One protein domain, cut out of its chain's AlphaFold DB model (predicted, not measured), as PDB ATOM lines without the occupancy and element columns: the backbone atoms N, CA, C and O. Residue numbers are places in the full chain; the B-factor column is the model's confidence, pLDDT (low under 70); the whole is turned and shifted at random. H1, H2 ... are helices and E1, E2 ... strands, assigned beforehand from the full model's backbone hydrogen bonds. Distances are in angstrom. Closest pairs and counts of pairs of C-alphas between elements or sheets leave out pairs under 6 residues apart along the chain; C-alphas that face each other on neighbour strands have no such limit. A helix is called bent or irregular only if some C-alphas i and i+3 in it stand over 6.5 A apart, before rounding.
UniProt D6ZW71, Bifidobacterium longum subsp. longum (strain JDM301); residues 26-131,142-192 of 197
ATOM      1  N   SER A  26      49.386 -12.747  36.231       89.06
ATOM      2  CA  SER A  26      49.999 -11.472  35.830       89.06
ATOM      3  C   SER A  26      50.073 -11.300  34.308       89.06
ATOM      4  O   SER A  26      50.303 -12.258  33.570       89.06
ATOM      5  N   ILE A  27      49.946 -10.056  33.834       91.44
ATOM      6  CA  ILE A  27      50.009  -9.709  32.402       91.44
ATOM      7  C   ILE A  27      51.293 -10.233  31.716       91.44
ATOM      8  O   ILE A  27      51.163 -10.845  30.653       91.44
ATOM      9  N   PRO A  28      52.507 -10.082  32.298       91.94
ATOM     10  CA  PRO A  28      53.744 -10.593  31.694       91.94
ATOM     11  C   PRO A  28      53.802 -12.116  31.551       91.94
ATOM     12  O   PRO A  28      54.639 -12.611  30.809       91.94
ATOM     13  N   TYR A  29      52.950 -12.862  32.258       89.31
ATOM     14  CA  TYR A  29      52.850 -14.314  32.129       89.31
ATOM     15  C   TYR A  29      51.723 -14.724  31.172       89.31
ATOM     16  O   TYR A  29      51.927 -15.546  30.280       89.31
ATOM     17  N   VAL A  30      50.535 -14.138  31.338       90.88
ATOM     18  CA  VAL A  30      49.329 -14.533  30.597       90.88
ATOM     19  C   VAL A  30      49.451 -14.223  29.107       90.88
ATOM     20  O   VAL A  30      48.989 -15.011  28.284       90.88
ATOM     21  N   LEU A  31      50.097 -13.115  28.734       93.44
ATOM     22  CA  LEU A  31      50.282 -12.768  27.324       93.44
ATOM     23  C   LEU A  31      51.215 -13.751  26.588       93.44
ATOM     24  O   LEU A  31      50.770 -14.290  25.571       93.44
ATOM     25  N   PRO A  32      52.433 -14.070  27.080       92.06
ATOM     26  CA  PRO A  32      53.257 -15.133  26.493       92.06
ATOM     27  C   PRO A  32      52.551 -16.481  26.441       92.06
ATOM     28  O   PRO A  32      52.483 -17.075  25.374       92.06
ATOM     29  N   MET A  33      51.923 -16.898  27.542       91.44
ATOM     30  CA  MET A  33      51.147 -18.140  27.601       91.44
ATOM     31  C   MET A  33      50.077 -18.204  26.500       91.44
ATOM     32  O   MET A  33      49.896 -19.236  25.859       91.44
ATOM     33  N   THR A  34      49.373 -17.095  26.263       91.25
ATOM     34  CA  THR A  34      48.336 -17.018  25.229       91.25
ATOM     35  C   THR A  34      48.937 -17.085  23.825       91.25
ATOM     36  O   THR A  34      48.397 -17.780  22.969       91.25
ATOM     37  N   ALA A  35      50.046 -16.387  23.565       92.00
ATOM     38  CA  ALA A  35      50.710 -16.443  22.262       92.00
ATOM     39  C   ALA A  35      51.287 -17.835  21.967       92.00
ATOM     40  O   ALA A  35      51.094 -18.344  20.865       92.00
ATOM     41  N   ASP A  36      51.917 -18.471  22.954       90.00
ATOM     42  CA  ASP A  36      52.451 -19.828  22.833       90.00
ATOM     43  C   ASP A  36      51.329 -20.835  22.558       90.00
ATOM     44  O   ASP A  36      51.463 -21.673  21.671       90.00
ATOM     45  N   TYR A  37      50.180 -20.699  23.230       88.19
ATOM     46  CA  TYR A  37      48.997 -21.515  22.951       88.19
ATOM     47  C   TYR A  37      48.520 -21.383  21.492       88.19
ATOM     48  O   TYR A  37      48.221 -22.386  20.843       88.19
ATOM     49  N   LEU A  38      48.475 -20.160  20.947       88.31
ATOM     50  CA  LEU A  38      48.076 -19.931  19.551       88.31
ATOM     51  C   LEU A  38      49.062 -20.572  18.563       88.31
ATOM     52  O   LEU A  38      48.642 -21.182  17.578       88.31
ATOM     53  N   LEU A  39      50.365 -20.466  18.835       88.12
ATOM     54  CA  LEU A  39      51.407 -21.093  18.023       88.12
ATOM     55  C   LEU A  39      51.360 -22.621  18.110       88.12
ATOM     56  O   LEU A  39      51.508 -23.291  17.088       88.12
ATOM     57  N   GLU A  40      51.101 -23.171  19.295       85.88
ATOM     58  CA  GLU A  40      50.966 -24.612  19.515       85.88
ATOM     59  C   GLU A  40      49.751 -25.169  18.768       85.88
ATOM     60  O   GLU A  40      49.845 -26.231  18.154       85.88
ATOM     61  N   CYS A  41      48.643 -24.425  18.716       82.50
ATOM     62  CA  CYS A  41      47.491 -24.801  17.897       82.50
ATOM     63  C   CYS A  41      47.853 -24.887  16.404       82.50
ATOM     64  O   CYS A  41      47.382 -25.786  15.712       82.50
ATOM     65  N   ALA A  42      48.684 -23.969  15.902       81.75
ATOM     66  CA  ALA A  42      49.021 -23.879  14.482       81.75
ATOM     67  C   ALA A  42      50.146 -24.831  14.028       81.75
ATOM     68  O   ALA A  42      50.109 -25.309  12.895       81.75
ATOM     69  N   TYR A  43      51.137 -25.104  14.882       78.50
ATOM     70  CA  TYR A  43      52.352 -25.859  14.525       78.50
ATOM     71  C   TYR A  43      52.589 -27.110  15.382       78.50
ATOM     72  O   TYR A  43      53.555 -27.843  15.154       78.50
ATOM     73  N   GLY A  44      51.727 -27.369  16.364       72.81
ATOM     74  CA  GLY A  44      51.913 -28.427  17.346       72.81
ATOM     75  C   GLY A  44      52.946 -28.080  18.430       72.81
ATOM     76  O   GLY A  44      53.552 -27.004  18.420       72.81
ATOM     77  N   PRO A  45      53.196 -29.012  19.369       70.19
ATOM     78  CA  PRO A  45      53.925 -28.749  20.616       70.19
ATOM     79  C   PRO A  45      55.412 -28.417  20.434       70.19
ATOM     80  O   PRO A  45      56.043 -27.907  21.357       70.19
ATOM     81  N   TYR A  46      55.991 -28.716  19.268       65.75
ATOM     82  CA  TYR A  46      57.423 -28.538  19.018       65.75
ATOM     83  C   TYR A  46      57.773 -27.261  18.248       65.75
ATOM     84  O   TYR A  46      58.953 -26.939  18.163       65.75
ATOM     85  N   MET A  47      56.785 -26.542  17.691       70.19
ATOM     86  CA  MET A  47      56.957 -25.214  17.069       70.19
ATOM     87  C   MET A  47      58.162 -25.087  16.104       70.19
ATOM     88  O   MET A  47      58.786 -24.034  16.002       70.19
ATOM     89  N   LEU A  48      58.512 -26.155  15.375       61.81
ATOM     90  CA  LEU A  48      59.799 -26.256  14.664       61.81
ATOM     91  C   LEU A  48      59.936 -25.321  13.449       61.81
ATOM     92  O   LEU A  48      61.043 -25.118  12.956       61.81
ATOM     93  N   THR A  49      58.830 -24.775  12.938       73.56
ATOM     94  CA  THR A  49      58.787 -24.006  11.680       73.56
ATOM     95  C   THR A  49      58.106 -22.643  11.821       73.56
ATOM     96  O   THR A  49      57.661 -22.059  10.829       73.56
ATOM     97  N   VAL A  50      58.019 -22.108  13.044       80.69
ATOM     98  CA  VAL A  50      57.369 -20.816  13.284       80.69
ATOM     99  C   VAL A  50      58.222 -19.684  12.708       80.69
ATOM    100  O   VAL A  50      59.379 -19.489  13.075       80.69
ATOM    101  N   SER A  51      57.644 -18.911  11.787       84.81
ATOM    102  CA  SER A  51      58.301 -17.720  11.248       84.81
ATOM    103  C   SER A  51      58.185 -16.543  12.221       84.81
ATOM    104  O   SER A  51      57.194 -16.417  12.943       84.81
ATOM    105  N   ARG A  52      59.127 -15.592  12.169       85.12
ATOM    106  CA  ARG A  52      59.052 -14.349  12.964       85.12
ATOM    107  C   ARG A  52      57.742 -13.578  12.740       85.12
ATOM    108  O   ARG A  52      57.201 -13.003  13.682       85.12
ATOM    109  N   ARG A  53      57.225 -13.581  11.504       84.00
ATOM    110  CA  ARG A  53      55.927 -12.979  11.153       84.00
ATOM    111  C   ARG A  53      54.785 -13.673  11.899       84.00
ATOM    112  O   ARG A  53      53.884 -13.009  12.404       84.00
ATOM    113  N   THR A  54      54.833 -14.996  11.991       85.19
ATOM    114  CA  THR A  54      53.807 -15.797  12.660       85.19
ATOM    115  C   THR A  54      53.830 -15.601  14.173       85.19
ATOM    116  O   THR A  54      52.779 -15.379  14.767       85.19
ATOM    117  N   GLU A  55      55.012 -15.564  14.798       89.19
ATOM    118  CA  GLU A  55      55.131 -15.224  16.225       89.19
ATOM    119  C   GLU A  55      54.534 -13.851  16.537       89.19
ATOM    120  O   GLU A  55      53.855 -13.647  17.539       89.19
ATOM    121  N   GLU A  56      54.803 -12.876  15.675       87.38
ATOM    122  CA  GLU A  56      54.288 -11.527  15.841       87.38
ATOM    123  C   GLU A  56      52.771 -11.456  15.665       87.38
ATOM    124  O   GLU A  56      52.090 -10.772  16.430       87.38
ATOM    125  N   THR A  57      52.237 -12.229  14.723       86.62
ATOM    126  CA  THR A  57      50.794 -12.412  14.538       86.62
ATOM    127  C   THR A  57      50.156 -12.995  15.798       86.62
ATOM    128  O   THR A  57      49.177 -12.440  16.298       86.62
ATOM    129  N   ALA A  58      50.753 -14.041  16.379       89.94
ATOM    130  CA  ALA A  58      50.285 -14.643  17.624       89.94
ATOM    131  C   ALA A  58      50.308 -13.648  18.797       89.94
ATOM    132  O   ALA A  58      49.340 -13.562  19.550       89.94
ATOM    133  N   ARG A  59      51.360 -12.824  18.922       92.50
ATOM    134  CA  ARG A  59      51.430 -11.759  19.946       92.50
ATOM    135  C   ARG A  59      50.323 -10.718  19.768       92.50
ATOM    136  O   ARG A  59      49.694 -10.319  20.746       92.50
ATOM    137  N   MET A  60      50.054 -10.287  18.535       89.06
ATOM    138  CA  MET A  60      48.963  -9.349  18.249       89.06
ATOM    139  C   MET A  60      47.587  -9.957  18.551       89.06
ATOM    140  O   MET A  60      46.747  -9.301  19.168       89.06
ATOM    141  N   MET A  61      47.364 -11.221  18.186       89.00
ATOM    142  CA  MET A  61      46.137 -11.956  18.508       89.00
ATOM    143  C   MET A  61      45.952 -12.150  20.018       89.00
ATOM    144  O   MET A  61      44.847 -11.956  20.519       89.00
ATOM    145  N   ALA A  62      47.023 -12.443  20.760       92.62
ATOM    146  CA  ALA A  62      46.996 -12.552  22.218       92.62
ATOM    147  C   ALA A  62      46.642 -11.217  22.895       92.62
ATOM    148  O   ALA A  62      45.771 -11.178  23.766       92.62
ATOM    149  N   LEU A  63      47.255 -10.108  22.457       92.06
ATOM    150  CA  LEU A  63      46.912  -8.761  22.934       92.06
ATOM    151  C   LEU A  63      45.450  -8.422  22.657       92.06
ATOM    152  O   LEU A  63      44.767  -7.885  23.529       92.06
ATOM    153  N   PHE A  64      44.965  -8.745  21.459       89.62
ATOM    154  CA  PHE A  64      43.575  -8.519  21.094       89.62
ATOM    155  C   PHE A  64      42.609  -9.332  21.958       89.62
ATOM    156  O   PHE A  64      41.634  -8.776  22.474       89.62
ATOM    157  N   ALA A  65      42.881 -10.628  22.134       89.44
ATOM    158  CA  ALA A  65      42.066 -11.496  22.969       89.44
ATOM    159  C   ALA A  65      41.981 -10.933  24.387       89.44
ATOM    160  O   ALA A  65      40.883 -10.700  24.883       89.44
ATOM    161  N   TYR A  66      43.128 -10.604  24.989       93.25
ATOM    162  CA  TYR A  66      43.191 -10.016  26.323       93.25
ATOM    163  C   TYR A  66      42.422  -8.694  26.407       93.25
ATOM    164  O   TYR A  66      41.567  -8.522  27.277       93.25
ATOM    165  N   ALA A  67      42.689  -7.755  25.497       90.50
ATOM    166  CA  ALA A  67      42.037  -6.449  25.495       90.50
ATOM    167  C   ALA A  67      40.509  -6.566  25.376       90.50
ATOM    168  O   ALA A  67      39.789  -5.783  25.998       90.50
ATOM    169  N   SER A  68      40.021  -7.580  24.654       88.12
ATOM    170  CA  SER A  68      38.591  -7.846  24.493       88.12
ATOM    171  C   SER A  68      37.890  -8.182  25.814       88.12
ATOM    172  O   SER A  68      36.743  -7.777  25.996       88.12
ATOM    173  N   HIS A  69      38.571  -8.849  26.760       89.88
ATOM    174  CA  HIS A  69      38.042  -9.115  28.114       89.88
ATOM    175  C   HIS A  69      37.916  -7.845  28.967       89.88
ATOM    176  O   HIS A  69      37.072  -7.761  29.858       89.88
ATOM    177  N   ILE A  70      38.702  -6.809  28.668       88.81
ATOM    178  CA  ILE A  70      38.563  -5.499  29.315       88.81
ATOM    179  C   ILE A  70      37.425  -4.720  28.662       88.81
ATOM    180  O   ILE A  70      36.531  -4.217  29.341       88.81
ATOM    181  N   ARG A  71      37.422  -4.627  27.335       84.06
ATOM    182  CA  ARG A  71      36.398  -3.919  26.567       84.06
ATOM    183  C   ARG A  71      36.210  -4.638  25.246       84.06
ATOM    184  O   ARG A  71      37.193  -4.880  24.568       84.06
ATOM    185  N   ALA A  72      34.972  -4.902  24.833       78.19
ATOM    186  CA  ALA A  72      34.720  -5.491  23.521       78.19
ATOM    187  C   ALA A  72      35.331  -4.614  22.409       78.19
ATOM    188  O   ALA A  72      34.969  -3.442  22.266       78.19
ATOM    189  N   LEU A  73      36.270  -5.177  21.643       72.31
ATOM    190  CA  LEU A  73      36.972  -4.492  20.560       72.31
ATOM    191  C   LEU A  73      36.594  -5.118  19.206       72.31
ATOM    192  O   LEU A  73      36.669  -6.337  19.061       72.31
ATOM    193  N   PRO A  74      36.216  -4.315  18.194       62.75
ATOM    194  CA  PRO A  74      36.068  -4.805  16.832       62.75
ATOM    195  C   PRO A  74      37.455  -4.870  16.196       62.75
ATOM    196  O   PRO A  74      38.016  -3.838  15.830       62.75
ATOM    197  N   LEU A  75      38.030  -6.062  16.073       57.88
ATOM    198  CA  LEU A  75      39.305  -6.223  15.382       57.88
ATOM    199  C   LEU A  75      39.166  -7.186  14.218       57.88
ATOM    200  O   LEU A  75      38.503  -8.221  14.298       57.88
ATOM    201  N   VAL A  76      39.769  -6.777  13.112       62.06
ATOM    202  CA  VAL A  76      39.664  -7.422  11.814       62.06
ATOM    203  C   VAL A  76      41.030  -8.018  11.526       62.06
ATOM    204  O   VAL A  76      41.951  -7.298  11.159       62.06
ATOM    205  N   PHE A  77      41.170  -9.326  11.718       62.28
ATOM    206  CA  PHE A  77      42.340 -10.041  11.222       62.28
ATOM    207  C   PHE A  77      42.071 -10.499   9.792       62.28
ATOM    208  O   PHE A  77      41.104 -11.219   9.534       62.28
ATOM    209  N   SER A  78      42.933 -10.103   8.862       58.38
ATOM    210  CA  SER A  78      42.992 -10.717   7.539       58.38
ATOM    211  C   SER A  78      43.865 -11.965   7.618       58.38
ATOM    212  O   SER A  78      45.088 -11.870   7.625       58.38
ATOM    213  N   ALA A  79      43.246 -13.143   7.683       61.00
ATOM    214  CA  ALA A  79      43.965 -14.387   7.431       61.00
ATOM    215  C   ALA A  79      43.984 -14.643   5.924       61.00
ATOM    216  O   ALA A  79      42.935 -14.662   5.272       61.00
ATOM    217  N   TRP A  80      45.173 -14.842   5.361       59.94
ATOM    218  CA  TRP A  80      45.276 -15.300   3.984       59.94
ATOM    219  C   TRP A  80      44.903 -16.780   3.942       59.94
ATOM    220  O   TRP A  80      45.513 -17.589   4.630       59.94
ATOM    221  N   THR A  81      43.918 -17.154   3.128       60.31
ATOM    222  CA  THR A  81      43.416 -18.539   3.057       60.31
ATOM    223  C   THR A  81      44.464 -19.556   2.598       60.31
ATOM    224  O   THR A  81      44.265 -20.750   2.786       60.31
ATOM    225  N   ALA A  82      45.568 -19.105   1.996       60.50
ATOM    226  CA  ALA A  82      46.704 -19.957   1.649       60.50
ATOM    227  C   ALA A  82      47.586 -20.315   2.867       60.50
ATOM    228  O   ALA A  82      48.393 -21.236   2.788       60.50
ATOM    229  N   SER A  83      47.440 -19.597   3.985       70.88
ATOM    230  CA  SER A  83      48.189 -19.807   5.222       70.88
ATOM    231  C   SER A  83      47.342 -20.579   6.233       70.88
ATOM    232  O   SER A  83      46.544 -20.009   6.978       70.88
ATOM    233  N   THR A  84      47.532 -21.901   6.283       75.38
ATOM    234  CA  THR A  84      46.834 -22.775   7.242       75.38
ATOM    235  C   THR A  84      47.071 -22.332   8.686       75.38
ATOM    236  O   THR A  84      46.135 -22.316   9.481       75.38
ATOM    237  N   ALA A  85      48.297 -21.917   9.016       77.38
ATOM    238  CA  ALA A  85      48.654 -21.463  10.356       77.38
ATOM    239  C   ALA A  85      47.849 -20.226  10.780       77.38
ATOM    240  O   ALA A  85      47.282 -20.211  11.871       77.38
ATOM    241  N   ASP A  86      47.727 -19.221   9.906       75.88
ATOM    242  CA  ASP A  86      46.963 -18.008  10.214       75.88
ATOM    243  C   ASP A  86      45.471 -18.318  10.384       75.88
ATOM    244  O   ASP A  86      44.829 -17.802  11.299       75.88
ATOM    245  N   CYS A  87      44.918 -19.212   9.556       73.88
ATOM    246  CA  CYS A  87      43.538 -19.669   9.707       73.88
ATOM    247  C   CYS A  87      43.305 -20.390  11.044       73.88
ATOM    248  O   CYS A  87      42.312 -20.105  11.717       73.88
ATOM    249  N   VAL A  88      44.210 -21.286  11.447       77.50
ATOM    250  CA  VAL A  88      44.110 -22.011  12.722       77.50
ATOM    251  C   VAL A  88      44.245 -21.059  13.908       77.50
ATOM    252  O   VAL A  88      43.457 -21.150  14.845       77.50
ATOM    253  N   MET A  89      45.163 -20.088  13.861       82.00
ATOM    254  CA  MET A  89      45.284 -19.084  14.926       82.00
ATOM    255  C   MET A  89      44.040 -18.192  15.030       82.00
ATOM    256  O   MET A  89      43.600 -17.899  16.141       82.00
ATOM    257  N   VAL A  90      43.420 -17.800  13.907       79.56
ATOM    258  CA  VAL A  90      42.147 -17.053  13.923       79.56
ATOM    259  C   VAL A  90      41.017 -17.887  14.536       79.56
ATOM    260  O   VAL A  90      40.199 -17.365  15.295       79.56
ATOM    261  N   GLN A  91      40.969 -19.188  14.250       76.00
ATOM    262  CA  GLN A  91      40.011 -20.084  14.896       76.00
ATOM    263  C   GLN A  91      40.301 -20.225  16.394       76.00
ATOM    264  O   GLN A  91      39.390 -20.070  17.202       76.00
ATOM    265  N   ALA A  92      41.553 -20.431  16.793       80.31
ATOM    266  CA  ALA A  92      41.924 -20.554  18.198       80.31
ATOM    267  C   ALA A  92      41.614 -19.268  18.982       80.31
ATOM    268  O   ALA A  92      40.975 -19.325  20.032       80.31
ATOM    269  N   VAL A  93      41.965 -18.091  18.449       84.06
ATOM    270  CA  VAL A  93      41.690 -16.813  19.122       84.06
ATOM    271  C   VAL A  93      40.188 -16.560  19.261       84.06
ATOM    272  O   VAL A  93      39.769 -16.000  20.269       84.06
ATOM    273  N   SER A  94      39.362 -17.032  18.316       77.81
ATOM    274  CA  SER A  94      37.900 -16.913  18.401       77.81
ATOM    275  C   SER A  94      37.313 -17.566  19.656       77.81
ATOM    276  O   SER A  94      36.364 -17.038  20.233       77.81
ATOM    277  N   LEU A  95      37.920 -18.667  20.111       79.88
ATOM    278  CA  LEU A  95      37.511 -19.398  21.309       79.88
ATOM    279  C   LEU A  95      37.939 -18.688  22.600       79.88
ATOM    280  O   LEU A  95      37.340 -18.909  23.651       79.88
ATOM    281  N   LEU A  96      38.961 -17.831  22.526       85.25
ATOM    282  CA  LEU A  96      39.498 -17.092  23.670       85.25
ATOM    283  C   LEU A  96      38.756 -15.785  23.949       85.25
ATOM    284  O   LEU A  96      38.933 -15.210  25.025       85.25
ATOM    285  N   LEU A  97      37.955 -15.292  23.003       82.00
ATOM    286  CA  LEU A  97      37.236 -14.032  23.159       82.00
ATOM    287  C   LEU A  97      36.113 -14.144  24.200       82.00
ATOM    288  O   LEU A  97      35.489 -15.200  24.339       82.00
ATOM    289  N   PRO A  98      35.802 -13.056  24.928       77.50
ATOM    290  CA  PRO A  98      34.551 -12.981  25.674       77.50
ATOM    291  C   PRO A  98      33.357 -12.987  24.702       77.50
ATOM    292  O   PRO A  98      33.533 -12.900  23.487       77.50
ATOM    293  N   SER A  99      32.129 -13.074  25.227       65.38
ATOM    294  CA  SER A  99      30.916 -12.989  24.401       65.38
ATOM    295  C   SER A  99      30.968 -11.770  23.476       65.38
ATOM    296  O   SER A  99      31.133 -10.641  23.940       65.38
ATOM    297  N   GLY A 100      30.853 -11.991  22.168       55.72
ATOM    298  CA  GLY A 100      31.116 -10.955  21.175       55.72
ATOM    299  C   GLY A 100      30.675 -11.333  19.767       55.72
ATOM    300  O   GLY A 100      30.194 -12.434  19.510       55.72
ATOM    301  N   VAL A 101      30.819 -10.394  18.832       49.97
ATOM    302  CA  VAL A 101      30.502 -10.610  17.415       49.97
ATOM    303  C   VAL A 101      31.802 -10.647  16.627       49.97
ATOM    304  O   VAL A 101      32.468  -9.623  16.472       49.97
ATOM    305  N   LEU A 102      32.144 -11.817  16.094       53.84
ATOM    306  CA  LEU A 102      33.240 -11.956  15.147       53.84
ATOM    307  C   LEU A 102      32.772 -11.546  13.762       53.84
ATOM    308  O   LEU A 102      31.726 -11.981  13.286       53.84
ATOM    309  N   THR A 103      33.560 -10.703  13.112       53.56
ATOM    310  CA  THR A 103      33.273 -10.225  11.765       53.56
ATOM    311  C   THR A 103      34.296 -10.842  10.821       53.56
ATOM    312  O   THR A 103      35.444 -10.414  10.790       53.56
ATOM    313  N   ILE A 104      33.887 -11.877  10.084       55.53
ATOM    314  CA  ILE A 104      34.747 -12.577   9.123       55.53
ATOM    315  C   ILE A 104      34.446 -12.020   7.732       55.53
ATOM    316  O   ILE A 104      33.318 -12.116   7.242       55.53
ATOM    317  N   GLY A 105      35.449 -11.418   7.097       51.66
ATOM    318  CA  GLY A 105      35.340 -10.861   5.752       51.66
ATOM    319  C   GLY A 105      36.563 -11.204   4.911       51.66
ATOM    320  O   GLY A 105      37.693 -11.099   5.381       51.66
ATOM    321  N   ALA A 106      36.340 -11.596   3.659       47.91
ATOM    322  CA  ALA A 106      37.398 -11.730   2.667       47.91
ATOM    323  C   ALA A 106      37.675 -10.346   2.045       47.91
ATOM    324  O   ALA A 106      37.105 -10.004   1.015       47.91
ATOM    325  N   VAL A 107      38.542  -9.549   2.686       50.78
ATOM    326  CA  VAL A 107      39.053  -8.241   2.196       50.78
ATOM    327  C   VAL A 107      37.963  -7.152   2.002       50.78
ATOM    328  O   VAL A 107      36.773  -7.392   2.206       50.78
ATOM    329  N   PRO A 108      38.351  -5.895   1.703       47.53
ATOM    330  CA  PRO A 108      38.315  -4.735   2.595       47.53
ATOM    331  C   PRO A 108      36.932  -4.062   2.685       47.53
ATOM    332  O   PRO A 108      36.820  -2.885   3.015       47.53
ATOM    333  N   ASN A 109      35.856  -4.772   2.355       41.47
ATOM    334  CA  ASN A 109      34.503  -4.250   2.426       41.47
ATOM    335  C   ASN A 109      33.813  -4.825   3.668       41.47
ATOM    336  O   ASN A 109      33.054  -5.793   3.605       41.47
ATOM    337  N   LEU A 110      34.085  -4.202   4.822       49.62
ATOM    338  CA  LEU A 110      33.481  -4.528   6.126       49.62
ATOM    339  C   LEU A 110      31.943  -4.462   6.116       49.62
ATOM    340  O   LEU A 110      31.293  -5.009   7.003       49.62
ATOM    341  N   SER A 111      31.361  -3.837   5.091       47.44
ATOM    342  CA  SER A 111      29.922  -3.803   4.823       47.44
ATOM    343  C   SER A 111      29.316  -5.179   4.503       47.44
ATOM    344  O   SER A 111      28.129  -5.378   4.741       47.44
ATOM    345  N   LYS A 112      30.112  -6.138   4.000       43.12
ATOM    346  CA  LYS A 112      29.664  -7.494   3.613       43.12
ATOM    347  C   LYS A 112      30.196  -8.604   4.517       43.12
ATOM    348  O   LYS A 112      30.070  -9.783   4.192       43.12
ATOM    349  N   ALA A 113      30.830  -8.251   5.627       50.56
ATOM    350  CA  ALA A 113      31.434  -9.245   6.489       50.56
ATOM    351  C   ALA A 113      30.363 -10.022   7.275       50.56
ATOM    352  O   ALA A 113      29.421  -9.452   7.833       50.56
ATOM    353  N   ARG A 114      30.507 -11.350   7.304       44.62
ATOM    354  CA  ARG A 114      29.593 -12.239   8.022       44.62
ATOM    355  C   ARG A 114      29.822 -12.047   9.517       44.62
ATOM    356  O   ARG A 114      30.925 -12.271  10.013       44.62
ATOM    357  N   ARG A 115      28.769 -11.641  10.225       47.94
ATOM    358  CA  ARG A 115      28.760 -11.549  11.686       47.94
ATOM    359  C   ARG A 115      28.429 -12.918  12.263       47.94
ATOM    360  O   ARG A 115      27.345 -13.441  12.018       47.94
ATOM    361  N   VAL A 116      29.364 -13.492  13.004       48.16
ATOM    362  CA  VAL A 116      29.168 -14.735  13.749       48.16
ATOM    363  C   VAL A 116      29.089 -14.366  15.229       48.16
ATOM    364  O   VAL A 116      30.085 -13.892  15.784       48.16
ATOM    365  N   PRO A 117      27.917 -14.503  15.874       44.12
ATOM    366  CA  PRO A 117      27.819 -14.309  17.311       44.12
ATOM    367  C   PRO A 117      28.564 -15.448  18.014       44.12
ATOM    368  O   PRO A 117      28.249 -16.619  17.815       44.12
ATOM    369  N   VAL A 118      29.554 -15.101  18.829       49.12
ATOM    370  CA  VAL A 118      30.230 -16.027  19.738       49.12
ATOM    371  C   VAL A 118      29.647 -15.787  21.117       49.12
ATOM    372  O   VAL A 118      29.912 -14.763  21.748       49.12
ATOM    373  N   LEU A 119      28.805 -16.708  21.569       48.50
ATOM    374  CA  LEU A 119      28.261 -16.676  22.919       48.50
ATOM    375  C   LEU A 119      29.161 -17.520  23.826       48.50
ATOM    376  O   LEU A 119      29.528 -18.638  23.463       48.50
ATOM    377  N   SER A 120      29.525 -16.988  24.998       50.97
ATOM    378  CA  SER A 120      30.373 -17.698  25.966       50.97
ATOM    379  C   SER A 120      29.826 -19.078  26.318       50.97
ATOM    380  O   SER A 120      30.576 -20.042  26.277       50.97
ATOM    381  N   ASN A 121      28.512 -19.190  26.530       49.91
ATOM    382  CA  ASN A 121      27.841 -20.433  26.909       49.91
ATOM    383  C   ASN A 121      27.982 -21.573  25.881       49.91
ATOM    384  O   ASN A 121      28.058 -22.730  26.275       49.91
ATOM    385  N   VAL A 122      28.032 -21.266  24.581       46.09
ATOM    386  CA  VAL A 122      28.186 -22.273  23.515       46.09
ATOM    387  C   VAL A 122      29.632 -22.762  23.435       46.09
ATOM    388  O   VAL A 122      29.878 -23.946  23.217       46.09
ATOM    389  N   VAL A 123      30.595 -21.859  23.640       48.78
ATOM    390  CA  VAL A 123      32.023 -22.210  23.694       48.78
ATOM    391  C   VAL A 123      32.319 -23.033  24.948       48.78
ATOM    392  O   VAL A 123      33.006 -24.045  24.849       48.78
ATOM    393  N   ASP A 124      31.744 -22.653  26.089       48.12
ATOM    394  CA  ASP A 124      31.904 -23.368  27.358       48.12
ATOM    395  C   ASP A 124      31.311 -24.793  27.274       48.12
ATOM    396  O   ASP A 124      31.987 -25.752  27.638       48.12
ATOM    397  N   GLN A 125      30.125 -24.972  26.670       48.81
ATOM    398  CA  GLN A 125      29.544 -26.305  26.421       48.81
ATOM    399  C   GLN A 125      30.376 -27.167  25.457       48.81
ATOM    400  O   GLN A 125      30.512 -28.377  25.660       48.81
ATOM    401  N   GLY A 126      30.948 -26.571  24.406       46.69
ATOM    402  CA  GLY A 126      31.818 -27.293  23.472       46.69
ATOM    403  C   GLY A 126      33.117 -27.775  24.124       46.69
ATOM    404  O   GLY A 126      33.610 -28.852  23.794       46.69
ATOM    405  N   ILE A 127      33.644 -27.002  25.078       52.00
ATOM    406  CA  ILE A 127      34.851 -27.337  25.842       52.00
ATOM    407  C   ILE A 127      34.575 -28.458  26.847       52.00
ATOM    408  O   ILE A 127      35.355 -29.405  26.894       52.00
ATOM    409  N   ASP A 128      33.458 -28.409  27.580       49.03
ATOM    410  CA  ASP A 128      33.072 -29.488  28.503       49.03
ATOM    411  C   ASP A 128      32.931 -30.833  27.763       49.03
ATOM    412  O   ASP A 128      33.435 -31.858  28.218       49.03
ATOM    413  N   THR A 129      32.371 -30.809  26.549       46.47
ATOM    414  CA  THR A 129      32.229 -32.009  25.703       46.47
ATOM    415  C   THR A 129      33.582 -32.575  25.241       46.47
ATOM    416  O   THR A 129      33.737 -33.787  25.114       46.47
ATOM    417  N   LEU A 130      34.577 -31.714  24.993       44.31
ATOM    418  CA  LEU A 130      35.930 -32.123  24.590       44.31
ATOM    419  C   LEU A 130      36.768 -32.634  25.771       44.31
ATOM    420  O   LEU A 130      37.586 -33.539  25.592       44.31
ATOM    421  N   LEU A 131      36.552 -32.082  26.968       48.78
ATOM    422  CA  LEU A 131      37.179 -32.535  28.213       48.78
ATOM    423  C   LEU A 131      36.708 -33.939  28.624       48.78
ATOM    424  O   LEU A 131      37.511 -34.714  29.152       48.78
ATOM    425  N   MET A 142      46.115 -26.851  28.828       56.22
ATOM    426  CA  MET A 142      45.745 -25.516  28.353       56.22
ATOM    427  C   MET A 142      44.722 -25.651  27.226       56.22
ATOM    428  O   MET A 142      44.998 -25.313  26.080       56.22
ATOM    429  N   ASP A 143      43.550 -26.201  27.539       67.19
ATOM    430  CA  ASP A 143      42.421 -26.106  26.625       67.19
ATOM    431  C   ASP A 143      42.021 -24.628  26.455       67.19
ATOM    432  O   ASP A 143      42.388 -23.752  27.255       67.19
ATOM    433  N   ALA A 144      41.268 -24.325  25.395       70.56
ATOM    434  CA  ALA A 144      40.817 -22.958  25.137       70.56
ATOM    435  C   ALA A 144      40.102 -22.359  26.366       70.56
ATOM    436  O   ALA A 144      40.244 -21.170  26.647       70.56
ATOM    437  N   GLY A 145      39.397 -23.190  27.145       72.50
ATOM    438  CA  GLY A 145      38.695 -22.793  28.364       72.50
ATOM    439  C   GLY A 145      39.619 -22.361  29.498       72.50
ATOM    440  O   GLY A 145      39.373 -21.346  30.146       72.50
ATOM    441  N   TYR A 146      40.704 -23.088  29.752       79.69
ATOM    442  CA  TYR A 146      41.714 -22.734  30.742       79.69
ATOM    443  C   TYR A 146      42.400 -21.417  30.391       79.69
ATOM    444  O   TYR A 146      42.456 -20.518  31.235       79.69
ATOM    445  N   VAL A 147      42.862 -21.278  29.143       84.69
ATOM    446  CA  VAL A 147      43.514 -20.051  28.660       84.69
ATOM    447  C   VAL A 147      42.546 -18.876  28.766       84.69
ATOM    448  O   VAL A 147      42.869 -17.860  29.379       84.69
ATOM    449  N   ARG A 148      41.309 -19.037  28.284       84.94
ATOM    450  CA  ARG A 148      40.260 -18.016  28.371       84.94
ATOM    451  C   ARG A 148      39.948 -17.605  29.809       84.94
ATOM    452  O   ARG A 148      39.912 -16.410  30.095       84.94
ATOM    453  N   ARG A 149      39.739 -18.560  30.725       83.50
ATOM    454  CA  ARG A 149      39.461 -18.276  32.150       83.50
ATOM    455  C   ARG A 149      40.608 -17.517  32.807       83.50
ATOM    456  O   ARG A 149      40.370 -16.631  33.625       83.50
ATOM    457  N   ARG A 150      41.847 -17.851  32.450       87.44
ATOM    458  CA  ARG A 150      43.038 -17.177  32.965       87.44
ATOM    459  C   ARG A 150      43.180 -15.759  32.419       87.44
ATOM    460  O   ARG A 150      43.453 -14.854  33.204       87.44
ATOM    461  N   ILE A 151      42.918 -15.545  31.128       90.94
ATOM    462  CA  ILE A 151      42.842 -14.198  30.547       90.94
ATOM    463  C   ILE A 151      41.772 -13.374  31.266       90.94
ATOM    464  O   ILE A 151      42.074 -12.276  31.719       90.94
ATOM    465  N   ALA A 152      40.557 -13.911  31.424       88.31
ATOM    466  CA  ALA A 152      39.456 -13.219  32.093       88.31
ATOM    467  C   ALA A 152      39.826 -12.816  33.529       88.31
ATOM    468  O   ALA A 152      39.743 -11.644  33.885       88.31
ATOM    469  N   ARG A 153      40.350 -13.757  34.325       88.19
ATOM    470  CA  ARG A 153      40.795 -13.483  35.700       88.19
ATOM    471  C   ARG A 153      41.878 -12.406  35.755       88.19
ATOM    472  O   ARG A 153      41.803 -11.493  36.574       88.19
ATOM    473  N   SER A 154      42.884 -12.503  34.887       92.69
ATOM    474  CA  SER A 154      43.965 -11.517  34.809       92.69
ATOM    475  C   SER A 154      43.437 -10.138  34.400       92.69
ATOM    476  O   SER A 154      43.832  -9.118  34.974       92.69
ATOM    477  N   ALA A 155      42.505 -10.092  33.444       91.75
ATOM    478  CA  ALA A 155      41.855  -8.870  32.992       91.75
ATOM    479  C   ALA A 155      41.050  -8.213  34.117       91.75
ATOM    480  O   ALA A 155      41.201  -7.011  34.316       91.75
ATOM    481  N   ASP A 156      40.284  -8.984  34.889       91.00
ATOM    482  CA  ASP A 156      39.512  -8.488  36.032       91.00
ATOM    483  C   ASP A 156      40.419  -7.897  37.117       91.00
ATOM    484  O   ASP A 156      40.193  -6.774  37.572       91.00
ATOM    485  N   MET A 157      41.502  -8.597  37.473       91.62
ATOM    486  CA  MET A 157      42.460  -8.137  38.486       91.62
ATOM    487  C   MET A 157      43.190  -6.846  38.092       91.62
ATOM    488  O   MET A 157      43.546  -6.050  38.957       91.62
ATOM    489  N   ASN A 158      43.436  -6.636  36.797       91.38
ATOM    490  CA  ASN A 158      44.183  -5.480  36.293       91.38
ATOM    491  C   ASN A 158      43.278  -4.402  35.671       91.38
ATOM    492  O   ASN A 158      43.782  -3.418  35.125       91.38
ATOM    493  N   ARG A 159      41.951  -4.570  35.738       90.44
ATOM    494  CA  ARG A 159      40.980  -3.764  34.986       90.44
ATOM    495  C   ARG A 159      41.078  -2.276  35.298       90.44
ATOM    496  O   ARG A 159      41.180  -1.475  34.373       90.44
ATOM    497  N   SER A 160      41.069  -1.912  36.581       89.62
ATOM    498  CA  SER A 160      41.159  -0.517  37.034       89.62
ATOM    499  C   SER A 160      42.440   0.143  36.533       89.62
ATOM    500  O   SER A 160      42.379   1.133  35.810       89.62
ATOM    501  N   ARG A 161      43.586  -0.491  36.802       90.44
ATOM    502  CA  ARG A 161      44.915  -0.029  36.384       90.44
ATOM    503  C   ARG A 161      45.016   0.208  34.876       90.44
ATOM    504  O   ARG A 161      45.696   1.129  34.436       90.44
ATOM    505  N   ILE A 162      44.383  -0.640  34.066       90.50
ATOM    506  CA  ILE A 162      44.439  -0.507  32.606       90.50
ATOM    507  C   ILE A 162      43.519   0.617  32.118       90.50
ATOM    508  O   ILE A 162      43.900   1.360  31.213       90.50
ATOM    509  N   LEU A 163      42.335   0.765  32.718       90.19
ATOM    510  CA  LEU A 163      41.375   1.807  32.352       90.19
ATOM    511  C   LEU A 163      41.801   3.209  32.813       90.19
ATOM    512  O   LEU A 163      41.452   4.177  32.142       90.19
ATOM    513  N   GLU A 164      42.612   3.330  33.869       88.75
ATOM    514  CA  GLU A 164      43.229   4.600  34.297       88.75
ATOM    515  C   GLU A 164      44.051   5.266  33.180       88.75
ATOM    516  O   GLU A 164      44.078   6.490  33.064       88.75
ATOM    517  N   ALA A 165      44.677   4.471  32.310       82.19
ATOM    518  CA  ALA A 165      45.433   4.970  31.162       82.19
ATOM    519  C   ALA A 165      44.545   5.375  29.962       82.19
ATOM    520  O   ALA A 165      45.039   5.934  28.979       82.19
ATOM    521  N   GLY A 166      43.240   5.091  30.024       82.38
ATOM    522  CA  GLY A 166      42.240   5.491  29.041       82.38
ATOM    523  C   GLY A 166      41.372   4.340  28.531       82.38
ATOM    524  O   GLY A 166      41.821   3.216  28.326       82.38
ATOM    525  N   GLU A 167      40.108   4.648  28.235       81.25
ATOM    526  CA  GLU A 167      39.115   3.631  27.864       81.25
ATOM    527  C   GLU A 167      39.106   3.256  26.375       81.25
ATOM    528  O   GLU A 167      38.469   2.275  25.981       81.25
ATOM    529  N   ARG A 168      39.749   4.047  25.506       84.19
ATOM    530  CA  ARG A 168      39.781   3.770  24.059       84.19
ATOM    531  C   ARG A 168      40.562   2.478  23.800       84.19
ATOM    532  O   ARG A 168      41.620   2.281  24.386       84.19
ATOM    533  N   GLY A 169      40.110   1.645  22.858       79.56
ATOM    534  CA  GLY A 169      40.743   0.346  22.571       79.56
ATOM    535  C   GLY A 169      42.250   0.421  22.301       79.56
ATOM    536  O   GLY A 169      43.017  -0.361  22.853       79.56
ATOM    537  N   GLY A 170      42.700   1.427  21.546       83.44
ATOM    538  CA  GLY A 170      44.131   1.645  21.311       83.44
ATOM    539  C   GLY A 170      44.923   2.123  22.538       83.44
ATOM    540  O   GLY A 170      46.132   1.930  22.592       83.44
ATOM    541  N   ALA A 171      44.282   2.742  23.535       86.75
ATOM    542  CA  ALA A 171      44.926   3.040  24.819       86.75
ATOM    543  C   ALA A 171      45.080   1.755  25.644       86.75
ATOM    544  O   ALA A 171      46.188   1.448  26.069       86.75
ATOM    545  N   ILE A 172      44.018   0.947  25.740       89.50
ATOM    546  CA  ILE A 172      44.022  -0.355  26.429       89.50
ATOM    547  C   ILE A 172      45.137  -1.267  25.890       89.50
ATOM    548  O   ILE A 172      45.939  -1.781  26.667       89.50
ATOM    549  N   ILE A 173      45.232  -1.431  24.565       90.31
ATOM    550  CA  ILE A 173      46.244  -2.288  23.919       90.31
ATOM    551  C   ILE A 173      47.672  -1.801  24.212       90.31
ATOM    552  O   ILE A 173      48.541  -2.608  24.543       90.31
ATOM    553  N   ARG A 174      47.928  -0.487  24.127       91.81
ATOM    554  CA  ARG A 174      49.254   0.084  24.422       91.81
ATOM    555  C   ARG A 174      49.640  -0.096  25.886       91.81
ATOM    556  O   ARG A 174      50.773  -0.477  26.166       91.81
ATOM    557  N   THR A 175      48.697   0.113  26.804       93.19
ATOM    558  CA  THR A 175      48.914  -0.096  28.240       93.19
ATOM    559  C   THR A 175      49.221  -1.557  28.548       93.19
ATOM    560  O   THR A 175      50.188  -1.835  29.251       93.19
ATOM    561  N   LEU A 176      48.470  -2.502  27.972       92.69
ATOM    562  CA  LEU A 176      48.760  -3.934  28.093       92.69
ATOM    563  C   LEU A 176      50.168  -4.273  27.598       92.69
ATOM    564  O   LEU A 176      50.918  -4.943  28.307       92.69
ATOM    565  N   GLY A 177      50.544  -3.764  26.421       92.56
ATOM    566  CA  GLY A 177      51.882  -3.959  25.867       92.56
ATOM    567  C   GLY A 177      52.984  -3.434  26.789       92.56
ATOM    568  O   GLY A 177      53.965  -4.130  27.030       92.56
ATOM    569  N   ALA A 178      52.805  -2.240  27.358       93.69
ATOM    570  CA  ALA A 178      53.756  -1.661  28.305       93.69
ATOM    571  C   ALA A 178      53.879  -2.489  29.597       93.69
ATOM    572  O   ALA A 178      54.988  -2.730  30.068       93.69
ATOM    573  N   LEU A 179      52.755  -2.959  30.147       92.75
ATOM    574  CA  LEU A 179      52.725  -3.744  31.385       92.75
ATOM    575  C   LEU A 179      53.340  -5.138  31.236       92.75
ATOM    576  O   LEU A 179      53.831  -5.688  32.218       92.75
ATOM    577  N   ALA A 180      53.310  -5.706  30.033       91.94
ATOM    578  CA  ALA A 180      53.839  -7.034  29.744       91.94
ATOM    579  C   ALA A 180      55.366  -7.070  29.562       91.94
ATOM    580  O   ALA A 180      55.968  -8.136  29.675       91.94
ATOM    581  N   GLY A 181      55.997  -5.925  29.279       90.50
ATOM    582  CA  GLY A 181      57.431  -5.839  28.989       90.50
ATOM    583  C   GLY A 181      57.797  -6.277  27.565       90.50
ATOM    584  O   GLY A 181      56.946  -6.496  26.711       90.50
ATOM    585  N   VAL A 182      59.090  -6.365  27.257       89.69
ATOM    586  CA  VAL A 182      59.570  -6.729  25.909       89.69
ATOM    587  C   VAL A 182      59.140  -8.169  25.563       89.69
ATOM    588  O   VAL A 182      59.291  -9.038  26.419       89.69
ATOM    589  N   PRO A 183      58.631  -8.464  24.343       91.38
ATOM    590  CA  PRO A 183      58.539  -7.619  23.135       91.38
ATOM    591  C   PRO A 183      57.169  -6.944  22.900       91.38
ATOM    592  O   PRO A 183      56.896  -6.425  21.815       91.38
ATOM    593  N   TRP A 184      56.283  -6.949  23.888       93.62
ATOM    594  CA  TRP A 184      54.866  -6.609  23.733       93.62
ATOM    595  C   TRP A 184      54.541  -5.169  23.308       93.62
ATOM    596  O   TRP A 184      53.578  -5.007  22.554       93.62
ATOM    597  N   PRO A 185      55.314  -4.124  23.675       93.62
ATOM    598  CA  PRO A 185      55.065  -2.773  23.180       93.62
ATOM    599  C   PRO A 185      55.105  -2.671  21.650       93.62
ATOM    600  O   PRO A 185      54.312  -1.940  21.064       93.62
ATOM    601  N   GLN A 186      55.981  -3.439  20.992       89.62
ATOM    602  CA  GLN A 186      56.081  -3.442  19.532       89.62
ATOM    603  C   GLN A 186      54.851  -4.086  18.883       89.62
ATOM    604  O   GLN A 186      54.305  -3.540  17.925       89.62
ATOM    605  N   ALA A 187      54.392  -5.219  19.419       88.06
ATOM    606  CA  ALA A 187      53.181  -5.880  18.938       88.06
ATOM    607  C   ALA A 187      51.941  -4.994  19.152       88.06
ATOM    608  O   ALA A 187      51.090  -4.896  18.272       88.06
ATOM    609  N   ALA A 188      51.870  -4.294  20.290       88.75
ATOM    610  CA  ALA A 188      50.805  -3.341  20.581       88.75
ATOM    611  C   ALA A 188      50.783  -2.179  19.579       88.75
ATOM    612  O   ALA A 188      49.716  -1.866  19.056       88.75
ATOM    613  N   ALA A 189      51.942  -1.587  19.268       86.88
ATOM    614  CA  ALA A 189      52.047  -0.517  18.277       86.88
ATOM    615  C   ALA A 189      51.495  -0.961  16.915       86.88
ATOM    616  O   ALA A 189      50.551  -0.352  16.409       86.88
ATOM    617  N   ARG A 190      51.974  -2.100  16.394       82.94
ATOM    618  CA  ARG A 190      51.527  -2.654  15.104       82.94
ATOM    619  C   ARG A 190      50.034  -2.962  15.070       82.94
ATOM    620  O   ARG A 190      49.375  -2.680  14.073       82.94
ATOM    621  N   LEU A 191      49.487  -3.489  16.165       82.00
ATOM    622  CA  LEU A 191      48.053  -3.753  16.276       82.00
ATOM    623  C   LEU A 191      47.229  -2.455  16.249       82.00
ATOM    624  O   LEU A 191      46.169  -2.411  15.629       82.00
ATOM    625  N   THR A 192      47.704  -1.393  16.907       80.94
ATOM    626  CA  THR A 192      46.985  -0.108  16.980       80.94
ATOM    627  C   THR A 192      47.127   0.773  15.745       80.94
ATOM    628  O   THR A 192      46.223   1.555  15.463       80.94
TER     629      THR A 192
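AT A GLANCE: This is residues 26 to 131 and 142 to 192 of the 197 residues of a protein of Bifidobacterium longum subsp. longum (strain JDM301) (UniProt D6ZW71). A rounded ball of crossed helices is built round H2, which runs through the middle with H1 and H3 on one side of it and the helical hairpin of H6 and H7 on the other, while H5 crosses the last residues of H2. At the edge of this ball, past H3, lie a small two-stranded hairpin, E1 and E2, and the helix H4, which meets the ball at the first residues of H5. The printed part has 157 residues, with seven named helices and two named strands in the order H1, H2, H3, E1, E2, H4, H5, H6, H7; its one sheet, E1 - E2, is antiparallel, and the class is mostly helix. The whole is compact, with a radius of gyration of the C-alphas of 14.9 A and spans of 39 by 37 by 36 A.

IN THESE COORDINATES: H1 takes residues 27 to 43, begins with C-alpha 27 at (50.009, -9.709, 32.402) and is 24.2 A long from first to last C-alpha. H2 takes residues 52 to 70 and is 27.7 A long. H3 takes residues 84 to 96 and is 18.9 A long. E1, residues 100 to 104, begins with C-alpha 100 at (31.116, -10.955, 21.175), and E2 takes residues 114 to 118. H4, residues 120 to 131, is 16.5 A long. H5, residues 144 to 164, is the longest helix by residues and measures 29.1 A; it is irregular, with C-alphas 157 and 160 7.9 A apart, and has a kink of 59 degrees near residue 158. H6 takes residues 169 to 180, 16.7 A. H7 takes residues 184 to 192, 12.2 A, and ends with C-alpha 192 at (46.985, -0.108, 16.980).

HOW THE PARTS SIT: H2 and H5 are the hubs, touching five helices each. H1 touches H2 at a steep tilt of 53 degrees, opposite ways, the closest C-alphas being those of Ala 35 and Ala 58, 5.0 A apart. H3 touches H2 at a shallow tilt of 17 degrees, the same way, closest at the C-alphas of Ala 65 and Leu 96, 6.2 A. H7 touches residues 56 to 63 of H2 and is about perpendicular to it at 77 degrees, with the C-alphas of Met 60 and Ala 187 closest at 5.5 A. H6 and H7 form a helical hairpin at a shallow tilt of 11 degrees, opposite ways, closest at the C-alphas of Gly 177 and Pro 185, 4.3 A. H5 touches residues 66 to 70 of H2, closest at the C-alphas of His 69 and Ala 152, 5.9 A. H4 and H5 only just touch, with 3 pairs of C-alphas within 8 A, the closest being Ile 127 and Gly 145 at 6.5 A. E1 and E2 form an antiparallel hairpin, with N 102 and O 116 at 2.9 A and N 116 and O 102 at 2.8 A, within hydrogen-bond range. Both strands are apart from H1, H2, H5, H6 and H7. In H4, H6 and H7 every O i to N i+4 pair is within hydrogen-bond range; the counts are 12 of 13 in H1, 13 of 15 in H2, 7 of 9 in H3 and 15 of 17 in H5.

THE WHOLE: The two C-alphas farthest apart are those of Ala 82 and Glu 164, 41.0 A. Residues 132 to 141 are not printed, and C-alphas 131 and 142 are 11.1 A apart across this cut, between H4 and H5. The link from H2 to H3, residues 71 to 83, is long. The mean pLDDT of the printed part of this predicted model is 76.1; 46 printed residues are under 70, namely 46, 48, 74 to 82, 99 to 131 and 142 to 143.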